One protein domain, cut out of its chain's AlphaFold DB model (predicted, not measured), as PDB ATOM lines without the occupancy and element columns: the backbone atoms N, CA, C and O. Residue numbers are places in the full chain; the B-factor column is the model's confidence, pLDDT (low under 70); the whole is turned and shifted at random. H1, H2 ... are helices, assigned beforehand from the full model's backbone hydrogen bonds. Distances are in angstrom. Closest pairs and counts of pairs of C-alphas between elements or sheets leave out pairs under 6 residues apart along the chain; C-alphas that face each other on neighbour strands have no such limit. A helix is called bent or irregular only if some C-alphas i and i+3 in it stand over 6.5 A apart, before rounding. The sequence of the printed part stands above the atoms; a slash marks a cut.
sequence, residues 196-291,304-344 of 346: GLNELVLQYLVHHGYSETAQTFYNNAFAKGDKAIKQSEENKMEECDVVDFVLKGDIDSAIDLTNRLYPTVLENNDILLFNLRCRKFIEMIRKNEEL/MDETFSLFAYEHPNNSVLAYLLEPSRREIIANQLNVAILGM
ATOM      1  N   GLY A 196     124.274  72.887  98.812       62.47
ATOM      2  CA  GLY A 196     123.533  71.637  98.587       62.47
ATOM      3  C   GLY A 196     122.188  71.534  99.323       62.47
ATOM      4  O   GLY A 196     121.203  71.095  98.740       62.47
ATOM      5  N   LEU A 197     122.112  71.952 100.593       72.69
ATOM      6  CA  LEU A 197     120.839  71.923 101.331       72.69
ATOM      7  C   LEU A 197     119.908  73.040 100.863       72.69
ATOM      8  O   LEU A 197     118.721  72.800 100.677       72.69
ATOM      9  N   ASN A 198     120.434  74.253 100.675       78.38
ATOM     10  CA  ASN A 198     119.612  75.364 100.217       78.38
ATOM     11  C   ASN A 198     119.107  75.110  98.796       78.38
ATOM     12  O   ASN A 198     117.963  75.428  98.509       78.38
ATOM     13  N   GLU A 199     119.907  74.494  97.929       74.25
ATOM     14  CA  GLU A 199     119.463  74.089  96.598       74.25
ATOM     15  C   GLU A 199     118.377  73.018  96.686       74.25
ATOM     16  O   GLU A 199     117.346  73.163  96.044       74.25
ATOM     17  N   LEU A 200     118.537  72.000  97.537       76.38
ATOM     18  CA  LEU A 200     117.503  70.978  97.731       76.38
ATOM     19  C   LEU A 200     116.186  71.584  98.251       76.38
ATOM     20  O   LEU A 200     115.104  71.221  97.796       76.38
ATOM     21  N   VAL A 201     116.276  72.518  99.202       81.81
ATOM     22  CA  VAL A 201     115.115  73.234  99.745       81.81
ATOM     23  C   VAL A 201     114.487  74.124  98.675       81.81
ATOM     24  O   VAL A 201     113.270  74.113  98.528       81.81
ATOM     25  N   LEU A 202     115.287  74.855  97.898       80.31
ATOM     26  CA  LEU A 202     114.793  75.707  96.819       80.31
ATOM     27  C   LEU A 202     114.116  74.877  95.722       80.31
ATOM     28  O   LEU A 202     112.986  75.184  95.356       80.31
ATOM     29  N   GLN A 203     114.741  73.782  95.276       72.50
ATOM     30  CA  GLN A 203     114.154  72.831  94.329       72.50
ATOM     31  C   GLN A 203     112.832  72.267  94.852       72.50
ATOM     32  O   GLN A 203     111.862  72.197  94.108       72.50
ATOM     33  N   TYR A 204     112.756  71.906  96.136       78.94
ATOM     34  CA  TYR A 204     111.508  71.441  96.739       78.94
ATOM     35  C   TYR A 204     110.410  72.513  96.696       78.94
ATOM     36  O   TYR A 204     109.271  72.200  96.346       78.94
ATOM     37  N   LEU A 205     110.743  73.764  97.034       81.06
ATOM     38  CA  LEU A 205     109.794  74.879  97.030       81.06
ATOM     39  C   LEU A 205     109.277  75.175  95.615       81.06
ATOM     40  O   LEU A 205     108.070  75.325  95.438       81.06
ATOM     41  N   VAL A 206     110.164  75.178  94.616       72.62
ATOM     42  CA  VAL A 206     109.804  75.340  93.197       72.62
ATOM     43  C   VAL A 206     108.949  74.161  92.714       72.62
ATOM     44  O   VAL A 206     107.882  74.363  92.136       72.62
ATOM     45  N   HIS A 207     109.335  72.924  93.044       66.00
ATOM     46  CA  HIS A 207     108.602  71.707  92.672       66.00
ATOM     47  C   HIS A 207     107.165  71.668  93.220       66.00
ATOM     48  O   HIS A 207     106.288  71.026  92.647       66.00
ATOM     49  N   HIS A 208     106.888  72.327  94.340       66.69
ATOM     50  CA  HIS A 208     105.546  72.334  94.933       66.69
ATOM     51  C   HIS A 208     104.794  73.651  94.699       66.69
ATOM     52  O   HIS A 208     103.723  73.842  95.269       66.69
ATOM     53  N   GLY A 209     105.331  74.551  93.865       64.50
ATOM     54  CA  GLY A 209     104.679  75.820  93.532       64.50
ATOM     55  C   GLY A 209     104.608  76.803  94.701       64.50
ATOM     56  O   GLY A 209     103.731  77.660  94.735       64.50
ATOM     57  N   TYR A 210     105.503  76.687  95.686       75.69
ATOM     58  CA  TYR A 210     105.573  77.605  96.824       75.69
ATOM     59  C   TYR A 210     106.318  78.895  96.446       75.69
ATOM     60  O   TYR A 210     107.293  79.259  97.104       75.69
ATOM     61  N   SER A 211     105.872  79.584  95.394       70.62
ATOM     62  CA  SER A 211     106.613  80.637  94.682       70.62
ATOM     63  C   SER A 211     107.081  81.782  95.578       70.62
ATOM     64  O   SER A 211     108.265  82.113  95.600       70.62
ATOM     65  N   GLU A 212     106.199  82.324  96.423       74.75
ATOM     66  CA  GLU A 212     106.564  83.401  97.358       74.75
ATOM     67  C   GLU A 212     107.623  82.952  98.382       74.75
ATOM     68  O   GLU A 212     108.544  83.700  98.737       74.75
ATOM     69  N   THR A 213     107.520  81.703  98.843       79.69
ATOM     70  CA  THR A 213     108.469  81.123  99.802       79.69
ATOM     71  C   THR A 213     109.789  80.791  99.116       79.69
ATOM     72  O   THR A 213     110.839  81.075  99.687       79.69
ATOM     73  N   ALA A 214     109.760  80.265  97.889       78.38
ATOM     74  CA  ALA A 214     110.932  80.011  97.058       78.38
ATOM     75  C   ALA A 214     111.717  81.303  96.807       78.38
ATOM     76  O   ALA A 214     112.921  81.344  97.047       78.38
ATOM     77  N   GLN A 215     111.033  82.387  96.432       75.12
ATOM     78  CA  GLN A 215     111.657  83.678  96.152       75.12
ATOM     79  C   GLN A 215     112.251  84.319  97.414       75.12
ATOM     80  O   GLN A 215     113.389  84.798  97.411       75.12
ATOM     81  N   THR A 216     111.521  84.272  98.532       82.19
ATOM     82  CA  THR A 216     112.023  84.751  99.829       82.19
ATOM     83  C   THR A 216     113.213  83.919 100.305       82.19
ATOM     84  O   THR A 216     114.208  84.466 100.788       82.19
ATOM     85  N   PHE A 217     113.140  82.597 100.160       83.31
ATOM     86  CA  PHE A 217     114.227  81.690 100.503       83.31
ATOM     87  C   PHE A 217     115.453  81.955  99.626       83.31
ATOM     88  O   PHE A 217     116.547  82.104 100.163       83.31
ATOM     89  N   TYR A 218     115.274  82.125  98.314       79.25
ATOM     90  CA  TYR A 218     116.341  82.435  97.365       79.25
ATOM     91  C   TYR A 218     117.093  83.715  97.735       79.25
ATOM     92  O   TYR A 218     118.316  83.707  97.913       79.25
ATOM     93  N   ASN A 219     116.350  84.800  97.959       79.81
ATOM     94  CA  ASN A 219     116.914  86.093  98.334       79.81
ATOM     95  C   ASN A 219     117.698  86.033  99.651       79.81
ATOM     96  O   ASN A 219     118.669  86.760  99.818       79.81
ATOM     97  N   ASN A 220     117.331  85.158 100.586       79.94
ATOM     98  CA  ASN A 220     118.045  85.030 101.857       79.94
ATOM     99  C   ASN A 220     119.226  84.050 101.785       79.94
ATOM    100  O   ASN A 220     120.305  84.334 102.307       79.94
ATOM    101  N   ALA A 221     119.036  82.907 101.129       75.12
ATOM    102  CA  ALA A 221     119.996  81.812 101.075       75.12
ATOM    103  C   ALA A 221     121.109  82.028 100.035       75.12
ATOM    104  O   ALA A 221     122.226  81.549 100.237       75.12
ATOM    105  N   PHE A 222     120.834  82.775  98.957       72.38
ATOM    106  CA  PHE A 222     121.740  82.934  97.812       72.38
ATOM    107  C   PHE A 222     122.148  84.388  97.527       72.38
ATOM    108  O   PHE A 222     122.998  84.622  96.665       72.38
ATOM    109  N   ALA A 223     121.667  85.388  98.284       62.97
ATOM    110  CA  ALA A 223     122.036  86.800  98.072       62.97
ATOM    111  C   ALA A 223     123.550  87.080  98.093       62.97
ATOM    112  O   ALA A 223     124.002  88.025  97.439       62.97
ATOM    113  N   LYS A 224     124.343  86.256  98.789       59.31
ATOM    114  CA  LYS A 224     125.811  86.373  98.875       59.31
ATOM    115  C   LYS A 224     126.579  85.349  98.017       59.31
ATOM    116  O   LYS A 224     127.798  85.282  98.133       59.31
ATOM    117  N   GLY A 225     125.884  84.555  97.199       57.53
ATOM    118  CA  GLY A 225     126.464  83.473  96.397       57.53
ATOM    119  C   GLY A 225     127.143  83.922  95.099       57.53
ATOM    120  O   GLY A 225     126.968  85.055  94.640       57.53
ATOM    121  N   ASP A 226     127.912  83.000  94.523       56.94
ATOM    122  CA  ASP A 226     128.676  83.161  93.284       56.94
ATOM    123  C   ASP A 226     127.773  83.513  92.082       56.94
ATOM    124  O   ASP A 226     126.642  83.031  91.980       56.94
ATOM    125  N   LYS A 227     128.250  84.349  91.148       56.56
ATOM    126  CA  LYS A 227     127.399  84.906  90.067       56.56
ATOM    127  C   LYS A 227     126.809  83.840  89.139       56.56
ATOM    128  O   LYS A 227     125.683  83.996  88.683       56.56
ATOM    129  N   ALA A 228     127.553  82.765  88.874       54.22
ATOM    130  CA  ALA A 228     127.089  81.666  88.028       54.22
ATOM    131  C   ALA A 228     125.936  80.875  88.673       54.22
ATOM    132  O   ALA A 228     125.023  80.443  87.976       54.22
ATOM    133  N   ILE A 229     125.952  80.741  90.005       59.38
ATOM    134  CA  ILE A 229     124.899  80.062  90.770       59.38
ATOM    135  C   ILE A 229     123.616  80.896  90.725       59.38
ATOM    136  O   ILE A 229     122.553  80.361  90.447       59.38
ATOM    137  N   LYS A 230     123.718  82.221  90.893       63.28
ATOM    138  CA  LYS A 230     122.552  83.115  90.795       63.28
ATOM    139  C   LYS A 230     121.830  83.014  89.450       63.28
ATOM    140  O   LYS A 230     120.615  82.912  89.433       63.28
ATOM    141  N   GLN A 231     122.572  82.971  88.343       61.41
ATOM    142  CA  GLN A 231     121.987  82.864  87.001       61.41
ATOM    143  C   GLN A 231     121.243  81.531  86.786       61.41
ATOM    144  O   GLN A 231     120.166  81.514  86.200       61.41
ATOM    145  N   SER A 232     121.814  80.413  87.254       60.44
ATOM    146  CA  SER A 232     121.182  79.085  87.187       60.44
ATOM    147  C   SER A 232     119.879  79.037  87.986       60.44
ATOM    148  O   SER A 232     118.867  78.535  87.506       60.44
ATOM    149  N   GLU A 233     119.897  79.582  89.202       63.41
ATOM    150  CA  GLU A 233     118.747  79.540  90.103       63.41
ATOM    151  C   GLU A 233     117.672  80.589  89.763       63.41
ATOM    152  O   GLU A 233     116.501  80.358  90.042       63.41
ATOM    153  N   GLU A 234     118.021  81.706  89.112       63.44
ATOM    154  CA  GLU A 234     117.047  82.651  88.537       63.44
ATOM    155  C   GLU A 234     116.211  81.994  87.437       63.44
ATOM    156  O   GLU A 234     114.989  82.120  87.452       63.44
ATOM    157  N   ASN A 235     116.835  81.207  86.556       64.06
ATOM    158  CA  ASN A 235     116.105  80.436  85.548       64.06
ATOM    159  C   ASN A 235     115.134  79.430  86.199       64.06
ATOM    160  O   ASN A 235     114.028  79.245  85.704       64.06
ATOM    161  N   LYS A 236     115.512  78.832  87.343       64.75
ATOM    162  CA  LYS A 236     114.632  77.958  88.143       64.75
ATOM    163  C   LYS A 236     113.508  78.716  88.878       64.75
ATOM    164  O   LYS A 236     112.548  78.112  89.347       64.75
ATOM    165  N   MET A 237     113.620  80.034  89.023       64.38
ATOM    166  CA  MET A 237     112.561  80.865  89.601       64.38
ATOM    167  C   MET A 237     111.478  81.181  88.564       64.38
ATOM    168  O   MET A 237     110.303  81.206  88.916       64.38
ATOM    169  N   GLU A 238     111.852  81.350  87.290       65.44
ATOM    170  CA  GLU A 238     110.901  81.573  86.186       65.44
ATOM    171  C   GLU A 238     109.947  80.374  85.985       65.44
ATOM    172  O   GLU A 238     108.811  80.550  85.542       65.44
ATOM    173  N   GLU A 239     110.353  79.160  86.384       65.06
ATOM    174  CA  GLU A 239     109.481  77.967  86.375       65.06
ATOM    175  C   GLU A 239     108.340  78.087  87.401       65.06
ATOM    176  O   GLU A 239     107.249  77.547  87.207       65.06
ATOM    177  N   CYS A 240     108.563  78.839  88.482       63.31
ATOM    178  CA  CYS A 240     107.590  79.049  89.551       63.31
ATOM    179  C   CYS A 240     106.458  80.003  89.145       63.31
ATOM    180  O   CYS A 240     105.331  79.869  89.631       63.31
ATOM    181  N   ASP A 241     106.738  80.927  88.222       71.12
ATOM    182  CA  ASP A 241     105.759  81.890  87.713       71.12
ATOM    183  C   ASP A 241     104.676  81.197  86.872       71.12
ATOM    184  O   ASP A 241     103.503  81.563  86.932       71.12
ATOM    185  N   VAL A 242     105.031  80.128  86.144       79.31
ATOM    186  CA  VAL A 242     104.073  79.329  85.358       79.31
ATOM    187  C   VAL A 242     103.008  78.698  86.260       79.31
ATOM    188  O   VAL A 242     101.811  78.767  85.970       79.31
ATOM    189  N   VAL A 243     103.441  78.085  87.362       80.94
ATOM    190  CA  VAL A 243     102.557  77.416  88.328       80.94
ATOM    191  C   VAL A 243     101.684  78.443  89.054       80.94
ATOM    192  O   VAL A 243     100.485  78.220  89.233       80.94
ATOM    193  N   ASP A 244     102.257  79.593  89.409       81.81
ATOM    194  CA  ASP A 244     101.558  80.695  90.072       81.81
ATOM    195  C   ASP A 244     100.426  81.282  89.209       81.81
ATOM    196  O   ASP A 244      99.315  81.485  89.706       81.81
ATOM    197  N   PHE A 245     100.640  81.451  87.897       86.19
ATOM    198  CA  PHE A 245      99.580  81.869  86.971       86.19
ATOM    199  C   PHE A 245      98.388  80.897  86.969       86.19
ATOM    200  O   PHE A 245      97.234  81.329  87.057       86.19
ATOM    201  N   VAL A 246      98.637  79.579  86.976       86.19
ATOM    202  CA  VAL A 246      97.560  78.574  87.057       86.19
ATOM    203  C   VAL A 246      96.814  78.652  88.391       86.19
ATOM    204  O   VAL A 246      95.581  78.618  88.407       86.19
ATOM    205  N   LEU A 247      97.530  78.794  89.510       82.94
ATOM    206  CA  LEU A 247      96.933  78.902  90.849       82.94
ATOM    207  C   LEU A 247      96.100  80.183  91.020       82.94
ATOM    208  O   LEU A 247      95.020  80.156  91.626       82.94
ATOM    209  N   LYS A 248      96.535  81.290  90.413       84.38
ATOM    210  CA  LYS A 248      95.788  82.556  90.357       84.38
ATOM    211  C   LYS A 248      94.587  82.506  89.405       84.38
ATOM    212  O   LYS A 248      93.697  83.347  89.514       84.38
ATOM    213  N   GLY A 249      94.499  81.486  88.548       82.62
ATOM    214  CA  GLY A 249      93.432  81.332  87.554       82.62
ATOM    215  C   GLY A 249      93.671  82.134  86.272       82.62
ATOM    216  O   GLY A 249      92.751  82.306  85.473       82.62
ATOM    217  N   ASP A 250      94.892  82.622  86.061       87.88
ATOM    218  CA  ASP A 250      95.321  83.272  84.826       87.88
ATOM    219  C   ASP A 250      95.943  82.236  83.880       87.88
ATOM    220  O   ASP A 250      97.157  82.079  83.756       87.88
ATOM    221  N   ILE A 251      95.072  81.453  83.248       88.88
ATOM    222  CA  ILE A 251      95.497  80.317  82.427       88.88
ATOM    223  C   ILE A 251      96.155  80.763  81.114       88.88
ATOM    224  O   ILE A 251      96.993  80.040  80.579       88.88
ATOM    225  N   ASP A 252      95.809  81.945  80.607       87.31
ATOM    226  CA  ASP A 252      96.395  82.482  79.379       87.31
ATOM    227  C   ASP A 252      97.869  82.831  79.585       87.31
ATOM    228  O   ASP A 252      98.726  82.307  78.869       87.31
ATOM    229  N   SER A 253      98.180  83.588  80.641       88.62
ATOM    230  CA  SER A 253      99.569  83.887  81.005       88.62
ATOM    231  C   SER A 253     100.370  82.615  81.305       88.62
ATOM    232  O   SER A 253     101.539  82.524  80.927       88.62
ATOM    233  N   ALA A 254      99.749  81.597  81.917       88.06
ATOM    234  CA  ALA A 254     100.396  80.307  82.151       88.06
ATOM    235  C   ALA A 254     100.778  79.591  80.842       88.06
ATOM    236  O   ALA A 254     101.899  79.091  80.723       88.06
ATOM    237  N   ILE A 255      99.877  79.541  79.853       87.75
ATOM    238  CA  ILE A 255     100.133  78.901  78.551       87.75
ATOM    239  C   ILE A 255     101.205  79.671  77.773       87.75
ATOM    240  O   ILE A 255     102.143  79.057  77.260       87.75
ATOM    241  N   ASP A 256     101.098  80.999  77.711       88.69
ATOM    242  CA  ASP A 256     102.048  81.846  76.985       88.69
ATOM    243  C   ASP A 256     103.455  81.738  77.574       88.69
ATOM    244  O   ASP A 256     104.435  81.550  76.844       88.69
ATOM    245  N   LEU A 257     103.562  81.785  78.907       84.44
ATOM    246  CA  LEU A 257     104.834  81.624  79.598       84.44
ATOM    247  C   LEU A 257     105.410  80.217  79.399       84.44
ATOM    248  O   LEU A 257     106.601  80.087  79.113       84.44
ATOM    249  N   THR A 258     104.570  79.176  79.469       86.88
ATOM    250  CA  THR A 258     104.997  77.789  79.224       86.88
ATOM    251  C   THR A 258     105.528  77.615  77.807       86.88
ATOM    252  O   THR A 258     106.605  77.061  77.639       86.88
ATOM    253  N   ASN A 259     104.840  78.115  76.780       87.94
ATOM    254  CA  ASN A 259     105.305  77.989  75.394       87.94
ATOM    255  C   ASN A 259     106.594  78.780  75.136       87.94
ATOM    256  O   ASN A 259     107.417  78.379  74.314       87.94
ATOM    257  N   ARG A 260     106.784  79.902  75.840       85.81
ATOM    258  CA  ARG A 260     107.991  80.725  75.728       85.81
ATOM    259  C   ARG A 260     109.212  80.064  76.369       85.81
ATOM    260  O   ARG A 260     110.297  80.148  75.799       85.81
ATOM    261  N   LEU A 261     109.051  79.466  77.549       81.69
ATOM    262  CA  LEU A 261     110.147  78.861  78.315       81.69
ATOM    263  C   LEU A 261     110.378  77.384  77.952       81.69
ATOM    264  O   LEU A 261     111.519  76.932  77.893       81.69
ATOM    265  N   TYR A 262     109.304  76.654  77.649       83.62
ATOM    266  CA  TYR A 262     109.267  75.202  77.451       83.62
ATOM    267  C   TYR A 262     108.405  74.811  76.236       83.62
ATOM    268  O   TYR A 262     107.383  74.131  76.380       83.62
ATOM    269  N   PRO A 263     108.803  75.205  75.013       84.12
ATOM    270  CA  PRO A 263     107.967  75.084  73.814       84.12
ATOM    271  C   PRO A 263     107.468  73.656  73.547       84.12
ATOM    272  O   PRO A 263     106.355  73.463  73.075       84.12
ATOM    273  N   THR A 264     108.243  72.636  73.924       85.62
ATOM    274  CA  THR A 264     107.899  71.230  73.677       85.62
ATOM    275  C   THR A 264     106.941  70.613  74.703       85.62
ATOM    276  O   THR A 264     106.457  69.507  74.476       85.62
ATOM    277  N   VAL A 265     106.688  71.251  75.854       85.94
ATOM    278  CA  VAL A 265     105.896  70.640  76.949       85.94
ATOM    279  C   VAL A 265     104.436  70.481  76.554       85.94
ATOM    280  O   VAL A 265     103.869  69.400  76.706       85.94
ATOM    281  N   LEU A 266     103.831  71.551  76.039       86.50
ATOM    282  CA  LEU A 266     102.426  71.541  75.638       86.50
ATOM    283  C   LEU A 266     102.230  70.917  74.253       86.50
ATOM    284  O   LEU A 266     101.194  70.300  74.029       86.50
ATOM    285  N   GLU A 267     103.231  70.992  73.369       85.25
ATOM    286  CA  GLU A 267     103.226  70.297  72.070       85.25
ATOM    287  C   GLU A 267     103.203  68.769  72.223       85.25
ATOM    288  O   GLU A 267     102.540  68.080  71.454       85.25
ATOM    289  N   ASN A 268     103.909  68.227  73.220       84.69
ATOM    290  CA  ASN A 268     103.996  66.780  73.439       84.69
ATOM    291  C   ASN A 268     102.925  66.238  74.397       84.69
ATOM    292  O   ASN A 268     102.883  65.033  74.652       84.69
ATOM    293  N   ASN A 269     102.079  67.103  74.963       84.25
ATOM    294  CA  ASN A 269     101.082  66.719  75.956       84.25
ATOM    295  C   ASN A 269      99.724  67.372  75.669       84.25
ATOM    296  O   ASN A 269      99.240  68.223  76.422       84.25
ATOM    297  N   ASP A 270      99.084  66.908  74.593       79.06
ATOM    298  CA  ASP A 270      97.751  67.348  74.162       79.06
ATOM    299  C   ASP A 270      96.701  67.257  75.281       79.06
ATOM    300  O   ASP A 270      95.794  68.084  75.359       79.06
ATOM    301  N   ILE A 271      96.832  66.272  76.179       79.44
ATOM    302  CA  ILE A 271      95.923  66.077  77.316       79.44
ATOM    303  C   ILE A 271      96.076  67.214  78.331       79.44
ATOM    304  O   ILE A 271      95.080  67.759  78.806       79.44
ATOM    305  N   LEU A 272      97.310  67.591  78.665       84.50
ATOM    306  CA  LEU A 272      97.583  68.701  79.573       84.50
ATOM    307  C   LEU A 272      97.137  70.037  78.969       84.50
ATOM    308  O   LEU A 272      96.491  70.829  79.656       84.50
ATOM    309  N   LEU A 273      97.411  70.260  77.681       83.75
ATOM    310  CA  LEU A 273      96.944  71.448  76.966       83.75
ATOM    311  C   LEU A 273      95.410  71.517  76.926       83.75
ATOM    312  O   LEU A 273      94.829  72.579  77.152       83.75
ATOM    313  N   PHE A 274      94.741  70.387  76.690       75.56
ATOM    314  CA  PHE A 274      93.285  70.287  76.757       75.56
ATOM    315  C   PHE A 274      92.760  70.626  78.158       75.56
ATOM    316  O   PHE A 274      91.867  71.460  78.287       75.56
ATOM    317  N   ASN A 275      93.357  70.062  79.213       79.44
ATOM    318  CA  ASN A 275      92.969  70.344  80.597       79.44
ATOM    319  C   ASN A 275      93.147  71.826  80.958       79.44
ATOM    320  O   ASN A 275      92.265  72.407  81.592       79.44
ATOM    321  N   LEU A 276      94.243  72.458  80.522       82.25
ATOM    322  CA  LEU A 276      94.460  73.899  80.685       82.25
ATOM    323  C   LEU A 276      93.372  74.703  79.962       82.25
ATOM    324  O   LEU A 276      92.763  75.581  80.565       82.25
ATOM    325  N   ARG A 277      93.027  74.363  78.715       83.69
ATOM    326  CA  ARG A 277      91.937  75.036  77.981       83.69
ATOM    327  C   ARG A 277      90.575  74.862  78.654       83.69
ATOM    328  O   ARG A 277      89.831  75.833  78.776       83.69
ATOM    329  N   CYS A 278      90.267  73.668  79.160       77.50
ATOM    330  CA  CYS A 278      89.074  73.446  79.976       77.50
ATOM    331  C   CYS A 278      89.098  74.306  81.243       77.50
ATOM    332  O   CYS A 278      88.069  74.855  81.629       77.50
ATOM    333  N   ARG A 279      90.262  74.472  81.883       83.88
ATOM    334  CA  ARG A 279      90.375  75.341  83.055       83.88
ATOM    335  C   ARG A 279      90.177  76.805  82.706       83.88
ATOM    336  O   ARG A 279      89.439  77.466  83.422       83.88
ATOM    337  N   LYS A 280      90.757  77.291  81.607       83.25
ATOM    338  CA  LYS A 280      90.533  78.653  81.103       83.25
ATOM    339  C   LYS A 280      89.039  78.944  80.980       83.25
ATOM    340  O   LYS A 280      88.561  79.947  81.494       83.25
ATOM    341  N   PHE A 281      88.303  78.023  80.366       77.94
ATOM    342  CA  PHE A 281      86.856  78.124  80.210       77.94
ATOM    343  C   PHE A 281      86.123  78.197  81.555       77.94
ATOM    344  O   PHE A 281      85.269  79.054  81.753       77.94
ATOM    345  N   ILE A 282      86.510  77.355  82.516       78.56
ATOM    346  CA  ILE A 282      85.965  77.376  83.880       78.56
ATOM    347  C   ILE A 282      86.249  78.712  84.586       78.56
ATOM    348  O   ILE A 282      85.372  79.243  85.262       78.56
ATOM    349  N   GLU A 283      87.446  79.280  84.425       81.88
ATOM    350  CA  GLU A 283      87.787  80.589  84.997       81.88
ATOM    351  C   GLU A 283      87.002  81.734  84.337       81.88
ATOM    352  O   GLU A 283      86.625  82.681  85.022       81.88
ATOM    353  N   MET A 284      86.696  81.639  83.038       78.06
ATOM    354  CA  MET A 284      85.820  82.600  82.353       78.06
ATOM    355  C   MET A 284      84.390  82.564  82.910       78.06
ATOM    356  O   MET A 284      83.825  83.620  83.182       78.06
ATOM    357  N   ILE A 285      83.830  81.372  83.151       76.56
ATOM    358  CA  ILE A 285      82.499  81.220  83.773       76.56
ATOM    359  C   ILE A 285      82.476  81.870  85.159       76.56
ATOM    360  O   ILE A 285      81.557  82.618  85.475       76.56
ATOM    361  N   ARG A 286      83.508  81.617  85.975       72.69
ATOM    362  CA  ARG A 286      83.610  82.187  87.326       72.69
ATOM    363  C   ARG A 286      83.686  83.711  87.320       72.69
ATOM    364  O   ARG A 286      83.036  84.344  88.141       72.69
ATOM    365  N   LYS A 287      84.460  84.296  86.400       73.12
ATOM    366  CA  LYS A 287      84.556  85.758  86.255       73.12
ATOM    367  C   LYS A 287      83.227  86.378  85.813       73.12
ATOM    368  O   LYS A 287      82.911  87.472  86.257       73.12
ATOM    369  N   ASN A 288      82.441  85.679  84.992       66.62
ATOM    370  CA  ASN A 288      81.112  86.147  84.589       66.62
ATOM    371  C   ASN A 288      80.100  86.124  85.749       66.62
ATOM    372  O   ASN A 288      79.359  87.087  85.899       66.62
ATOM    373  N   GLU A 289      80.103  85.101  86.616       58.78
ATOM    374  CA  GLU A 289      79.253  85.100  87.827       58.78
ATOM    375  C   GLU A 289      79.630  86.216  88.824       58.78
ATOM    376  O   GLU A 289      78.763  86.725  89.531       58.78
ATOM    377  N   GLU A 290      80.906  86.619  88.891       55.38
ATOM    378  CA  GLU A 290      81.341  87.775  89.694       55.38
ATOM    379  C   GLU A 290      80.892  89.122  89.093       55.38
ATOM    380  O   GLU A 290      80.673  90.073  89.841       55.38
ATOM    381  N   LEU A 291      80.731  89.203  87.766       50.25
ATOM    382  CA  LEU A 291      80.263  90.400  87.052       50.25
ATOM    383  C   LEU A 291      78.730  90.553  87.085       50.25
ATOM    384  O   LEU A 291      78.240  91.679  87.089       50.25
ATOM    385  N   MET A 304      78.365  86.725  70.591       41.41
ATOM    386  CA  MET A 304      77.377  85.787  71.120       41.41
ATOM    387  C   MET A 304      77.331  84.408  70.446       41.41
ATOM    388  O   MET A 304      76.392  83.689  70.731       41.41
ATOM    389  N   ASP A 305      78.314  83.984  69.637       42.00
ATOM    390  CA  ASP A 305      78.199  82.705  68.890       42.00
ATOM    391  C   ASP A 305      79.172  81.568  69.281       42.00
ATOM    392  O   ASP A 305      78.987  80.434  68.844       42.00
ATOM    393  N   GLU A 306      80.135  81.780  70.189       36.91
ATOM    394  CA  GLU A 306      80.936  80.673  70.776       36.91
ATOM    395  C   GLU A 306      80.558  80.344  72.236       36.91
ATOM    396  O   GLU A 306      80.865  79.264  72.747       36.91
ATOM    397  N   THR A 307      79.790  81.220  72.892       38.59
ATOM    398  CA  THR A 307      79.331  81.097  74.292       38.59
ATOM    399  C   THR A 307      78.155  80.113  74.456       38.59
ATOM    400  O   THR A 307      77.838  79.667  75.562       38.59
ATOM    401  N   PHE A 308      77.519  79.697  73.352       43.22
ATOM    402  CA  PHE A 308      76.239  78.971  73.350       43.22
ATOM    403  C   PHE A 308      76.259  77.529  73.874       43.22
ATOM    404  O   PHE A 308      75.197  76.953  74.102       43.22
ATOM    405  N   SER A 309      77.424  76.930  74.123       45.59
ATOM    406  CA  SER A 309      77.489  75.604  74.761       45.59
ATOM    407  C   SER A 309      77.489  75.659  76.297       45.59
ATOM    408  O   SER A 309      77.299  74.626  76.938       45.59
ATOM    409  N   LEU A 310      77.625  76.851  76.895       43.75
ATOM    410  CA  LEU A 310      77.639  77.053  78.351       43.75
ATOM    411  C   LEU A 310      76.340  77.576  78.956       43.75
ATOM    412  O   LEU A 310      76.157  77.471  80.165       43.75
ATOM    413  N   PHE A 311      75.418  78.063  78.131       46.97
ATOM    414  CA  PHE A 311      74.098  78.529  78.564       46.97
ATOM    415  C   PHE A 311      73.166  77.410  79.069       46.97
ATOM    416  O   PHE A 311      72.005  77.659  79.379       46.97
ATOM    417  N   ALA A 312      73.637  76.163  79.169       51.28
ATOM    418  CA  ALA A 312      72.800  75.028  79.551       51.28
ATOM    419  C   ALA A 312      72.391  74.997  81.042       51.28
ATOM    420  O   ALA A 312      71.630  74.107  81.420       51.28
ATOM    421  N   TYR A 313      72.852  75.932  81.886       48.19
ATOM    422  CA  TYR A 313      72.410  76.054  83.283       48.19
ATOM    423  C   TYR A 313      72.317  77.525  83.721       48.19
ATOM    424  O   TYR A 313      73.320  78.226  83.698       48.19
ATOM    425  N   GLU A 314      71.139  77.956  84.193       51.81
ATOM    426  CA  GLU A 314      70.891  79.302  84.760       51.81
ATOM    427  C   GLU A 314      71.782  79.620  85.977       51.81
ATOM    428  O   GLU A 314      72.048  80.782  86.261       51.81
ATOM    429  N   HIS A 315      72.275  78.596  86.687       59.78
ATOM    430  CA  HIS A 315      73.181  78.732  87.831       59.78
ATOM    431  C   HIS A 315      74.236  77.606  87.833       59.78
ATOM    432  O   HIS A 315      73.971  76.520  88.365       59.78
ATOM    433  N   PRO A 316      75.433  77.826  87.260       59.06
ATOM    434  CA  PRO A 316      76.538  76.860  87.237       59.06
ATOM    435  C   PRO A 316      76.895  76.280  88.616       59.06
ATOM    436  O   PRO A 316      77.129  75.074  88.735       59.06
ATOM    437  N   ASN A 317      76.838  77.099  89.672       58.81
ATOM    438  CA  ASN A 317      77.073  76.671  91.059       58.81
ATOM    439  C   ASN A 317      76.022  75.697  91.627       58.81
ATOM    440  O   ASN A 317      76.305  74.986  92.589       58.81
ATOM    441  N   ASN A 318      74.829  75.621  91.031       59.38
ATOM    442  CA  ASN A 318      73.765  74.693  91.440       59.38
ATOM    443  C   ASN A 318      73.748  73.405  90.600       59.38
ATOM    444  O   ASN A 318      72.899  72.534  90.803       59.38
ATOM    445  N   SER A 319      74.673  73.272  89.647       63.56
ATOM    446  CA  SER A 319      74.802  72.079  88.819       63.56
ATOM    447  C   SER A 319      75.396  70.910  89.610       63.56
ATOM    448  O   SER A 319      76.253  71.080  90.475       63.56
ATOM    449  N   VAL A 320      75.044  69.679  89.227       49.94
ATOM    450  CA  VAL A 320      75.717  68.453  89.707       49.94
ATOM    451  C   VAL A 320      77.218  68.429  89.382       49.94
ATOM    452  O   VAL A 320      77.962  67.616  89.927       49.94
ATOM    453  N   LEU A 321      77.667  69.324  88.497       57.16
ATOM    454  CA  LEU A 321      79.061  69.524  88.116       57.16
ATOM    455  C   LEU A 321      79.732  70.719  88.816       57.16
ATOM    456  O   LEU A 321      80.863  71.047  88.467       57.16
ATOM    457  N   ALA A 322      79.097  71.346  89.814       61.25
ATOM    458  CA  ALA A 322      79.644  72.510  90.527       61.25
ATOM    459  C   ALA A 322      81.038  72.259  91.138       61.25
ATOM    460  O   ALA A 322      81.851  73.173  91.238       61.25
ATOM    461  N   TYR A 323      81.378  71.001  91.438       60.88
ATOM    462  CA  TYR A 323      82.716  70.596  91.886       60.88
ATOM    463  C   TYR A 323      83.845  70.921  90.878       60.88
ATOM    464  O   TYR A 323      85.025  70.902  91.236       60.88
ATOM    465  N   LEU A 324      83.522  71.169  89.600       62.47
ATOM    466  CA  LEU A 324      84.485  71.598  88.578       62.47
ATOM    467  C   LEU A 324      84.876  73.076  88.734       62.47
ATOM    468  O   LEU A 324      85.978  73.457  88.333       62.47
ATOM    469  N   LEU A 325      84.016  73.888  89.358       66.12
ATOM    470  CA  LEU A 325      84.252  75.310  89.626       66.12
ATOM    471  C   LEU A 325      85.174  75.524  90.836       66.12
ATOM    472  O   LEU A 325      85.732  76.612  90.992       66.12
ATOM    473  N   GLU A 326      85.405  74.498  91.662       73.81
ATOM    474  CA  GLU A 326      86.229  74.617  92.866       73.81
ATOM    475  C   GLU A 326      87.646  75.151  92.557       73.81
ATOM    476  O   GLU A 326      88.299  74.697  91.608       73.81
ATOM    477  N   PRO A 327      88.168  76.110  93.350       70.69
ATOM    478  CA  PRO A 327      89.550  76.580  93.226       70.69
ATOM    479  C   PRO A 327      90.592  75.471  93.440       70.69
ATOM    480  O   PRO A 327      91.649  75.513  92.821       70.69
ATOM    481  N   SER A 328      90.274  74.450  94.246       75.12
ATOM    482  CA  SER A 328      91.117  73.267  94.514       75.12
ATOM    483  C   SER A 328      91.551  72.537  93.234       75.12
ATOM    484  O   SER A 328      92.613  71.925  93.164       75.12
ATOM    485  N   ARG A 329      90.753  72.638  92.164       75.50
ATOM    486  CA  ARG A 329      91.056  72.058  90.850       75.50
ATOM    487  C   ARG A 329      92.211  72.768  90.134       75.50
ATOM    488  O   ARG A 329      92.826  72.142  89.270       75.50
ATOM    489  N   ARG A 330      92.537  74.020  90.494       83.94
ATOM    490  CA  ARG A 330      93.731  74.725  89.986       83.94
ATOM    491  C   ARG A 330      95.000  74.001  90.411       83.94
ATOM    492  O   ARG A 330      95.865  73.786  89.575       83.94
ATOM    493  N   GLU A 331      95.067  73.540  91.660       80.44
ATOM    494  CA  GLU A 331      96.230  72.826  92.202       80.44
ATOM    495  C   GLU A 331      96.518  71.528  91.443       80.44
ATOM    496  O   GLU A 331      97.671  71.189  91.197       80.44
ATOM    497  N   ILE A 332      95.477  70.803  91.021       80.00
ATOM    498  CA  ILE A 332      95.640  69.556  90.261       80.00
ATOM    499  C   ILE A 332      96.307  69.832  88.908       80.00
ATOM    500  O   ILE A 332      97.256  69.143  88.540       80.00
ATOM    501  N   ILE A 333      95.830  70.843  88.178       82.31
ATOM    502  CA  ILE A 333      96.369  71.195  86.856       82.31
ATOM    503  C   ILE A 333      97.746  71.853  86.987       82.31
ATOM    504  O   ILE A 333      98.642  71.536  86.210       82.31
ATOM    505  N   ALA A 334      97.944  72.695  88.002       83.44
ATOM    506  CA  ALA A 334      99.227  73.311  88.319       83.44
ATOM    507  C   ALA A 334     100.299  72.247  88.612       83.44
ATOM    508  O   ALA A 334     101.389  72.304  88.051       83.44
ATOM    509  N   ASN A 335      99.965  71.211  89.393       80.75
ATOM    510  CA  ASN A 335     100.860  70.081  89.650       80.75
ATOM    511  C   ASN A 335     101.159  69.264  88.384       80.75
ATOM    512  O   ASN A 335     102.306  68.887  88.162       80.75
ATOM    513  N   GLN A 336     100.157  68.990  87.541       83.06
ATOM    514  CA  GLN A 336     100.371  68.272  86.276       83.06
ATOM    515  C   GLN A 336     101.291  69.047  85.326       83.06
ATOM    516  O   GLN A 336     102.169  68.446  84.707       83.06
ATOM    517  N   LEU A 337     101.107  70.366  85.237       83.81
ATOM    518  CA  LEU A 337     101.955  71.247  84.444       83.81
ATOM    519  C   LEU A 337     103.381  71.284  84.996       83.81
ATOM    520  O   LEU A 337     104.328  71.107  84.235       83.81
ATOM    521  N   ASN A 338     103.530  71.408  86.316       81.31
ATOM    522  CA  ASN A 338     104.843  71.433  86.949       81.31
ATOM    523  C   ASN A 338     105.612  70.119  86.741       81.31
ATOM    524  O   ASN A 338     106.785  70.127  86.381       81.31
ATOM    525  N   VAL A 339     104.939  68.971  86.875       81.69
ATOM    526  CA  VAL A 339     105.538  67.654  86.594       81.69
ATOM    527  C   VAL A 339     105.980  67.538  85.133       81.69
ATOM    528  O   VAL A 339     107.046  66.989  84.861       81.69
ATOM    529  N   ALA A 340     105.187  68.049  84.187       83.56
ATOM    530  CA  ALA A 340     105.518  67.987  82.766       83.56
ATOM    531  C   ALA A 340     106.725  68.870  82.397       83.56
ATOM    532  O   ALA A 340     107.551  68.453  81.589       83.56
ATOM    533  N   ILE A 341     106.852  70.047  83.018       78.81
ATOM    534  CA  ILE A 341     108.004  70.947  82.864       78.81
ATOM    535  C   ILE A 341     109.268  70.305  83.449       78.81
ATOM    536  O   ILE A 341     110.285  70.188  82.767       78.81
ATOM    537  N   LEU A 342     109.193  69.802  84.685       70.69
ATOM    538  CA  LEU A 342     110.341  69.201  85.371       70.69
ATOM    539  C   LEU A 342     110.802  67.882  84.731       70.69
ATOM    540  O   LEU A 342     111.986  67.552  84.770       70.69
ATOM    541  N   GLY A 343     109.890  67.148  84.089       65.50
ATOM    542  CA  GLY A 343     110.201  65.941  83.322       65.50
ATOM    543  C   GLY A 343     111.090  66.171  82.093       65.50
ATOM    544  O   GLY A 343     111.563  65.195  81.525       65.50
ATOM    545  N   MET A 344     111.354  67.421  81.687       63.12
ATOM    546  CA  MET A 344     112.326  67.733  80.628       63.12
ATOM    547  C   MET A 344     113.789  67.587  81.069       63.12
ATOM    548  O   MET A 344     114.679  67.522  80.220       63.12
TER     549      MET A 344
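AT A GLANCE: This is residues 196 to 291 and 304 to 344 of the 346 residues of an uncharacterized protein of Piromyces sp. (strain E2) (UniProt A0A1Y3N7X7). The domain is a long, loose rod of helices in which H3 joins two groups: H1 and H2 pack on H3 at one end of the rod, and the later part of H3 packs with H4 and H7, with H6 beyond them. Residues 304 to 327, a long stretch with no named element, lie at the other end of the rod; residues 223 to 228 and 318 to 323 stick out. The printed part has 137 residues, with seven named helices in the order H1 to H7 and no named strand, and its class is all helix. H1, H2, H3, H4, H6 and H7 form an up-and-down bundle, each running against the one before it. The radius of gyration of the C-alphas is 17.7 A, and they span 58 by 28 by 22 A.

IN THESE COORDINATES: H1, residues 196 to 207, begins with C-alpha 196 at (123.533, 71.637, 98.587). H2 is residues 211 to 221. H3, residues 227 to 248, measures 31.7 A from first to last C-alpha. H4 is residues 251 to 261. H5, residues 263 to 267, is irregular, but only just: C-alphas 263 and 266 are 6.8 A apart. H6, residues 270 to 291, measures 31.7 A and ends with C-alpha 291 at (80.263, 90.400, 87.052). H7, residues 328 to 344, measures 25.9 A and ends with C-alpha 344 at (112.326, 67.733, 80.628).

HOW THE PARTS SIT: H3 and H7 are the hubs, touching four helices each. H1 and H2 form a helical hairpin at a shallow tilt of 15 degrees, closest at the C-alphas of Leu 205 and Ala 214, 5.3 A. H3 touches H2 with residues 237 to 244 alone, closest at the C-alphas of Cys 240 and Ser 211, 5.5 A. H3 and H4 form a hairpin, with the C-alphas of Val 242 and Ala 254 closest at 5.0 A. H3 and H7 run opposite ways at a shallow tilt of 33 degrees, only just short of steep; their closest C-alphas, Val 243 and Ala 334, are 5.3 A apart. H6 and H7 touch, closest at the C-alphas of Leu 276 and Ile 333, 7.0 A. H4 and H5 touch only at the corner, closest at the C-alphas of Asn 259 and Leu 266, 7.1 A. H2 and H7 are apart. In H1, H2, H4 and H6 every O i to N i+4 pair is within hydrogen-bond range; in H3 13 of 18 are, in H7 11 of 13, and in H5 0 of 1, with 0 of 2 O i to N i+3 pairs.

THE WHOLE: The two C-alphas farthest apart, those of Asp 226 and Glu 314, are 58.5 A apart. Residues 292 to 303 are not printed, and C-alphas 291 and 304 are 16.8 A apart across the cut. The links that are printed whole are tight. The mean pLDDT of the printed part is 72.2, and 50 residues are under 70, among them residues 223 to 240 and 304 to 325.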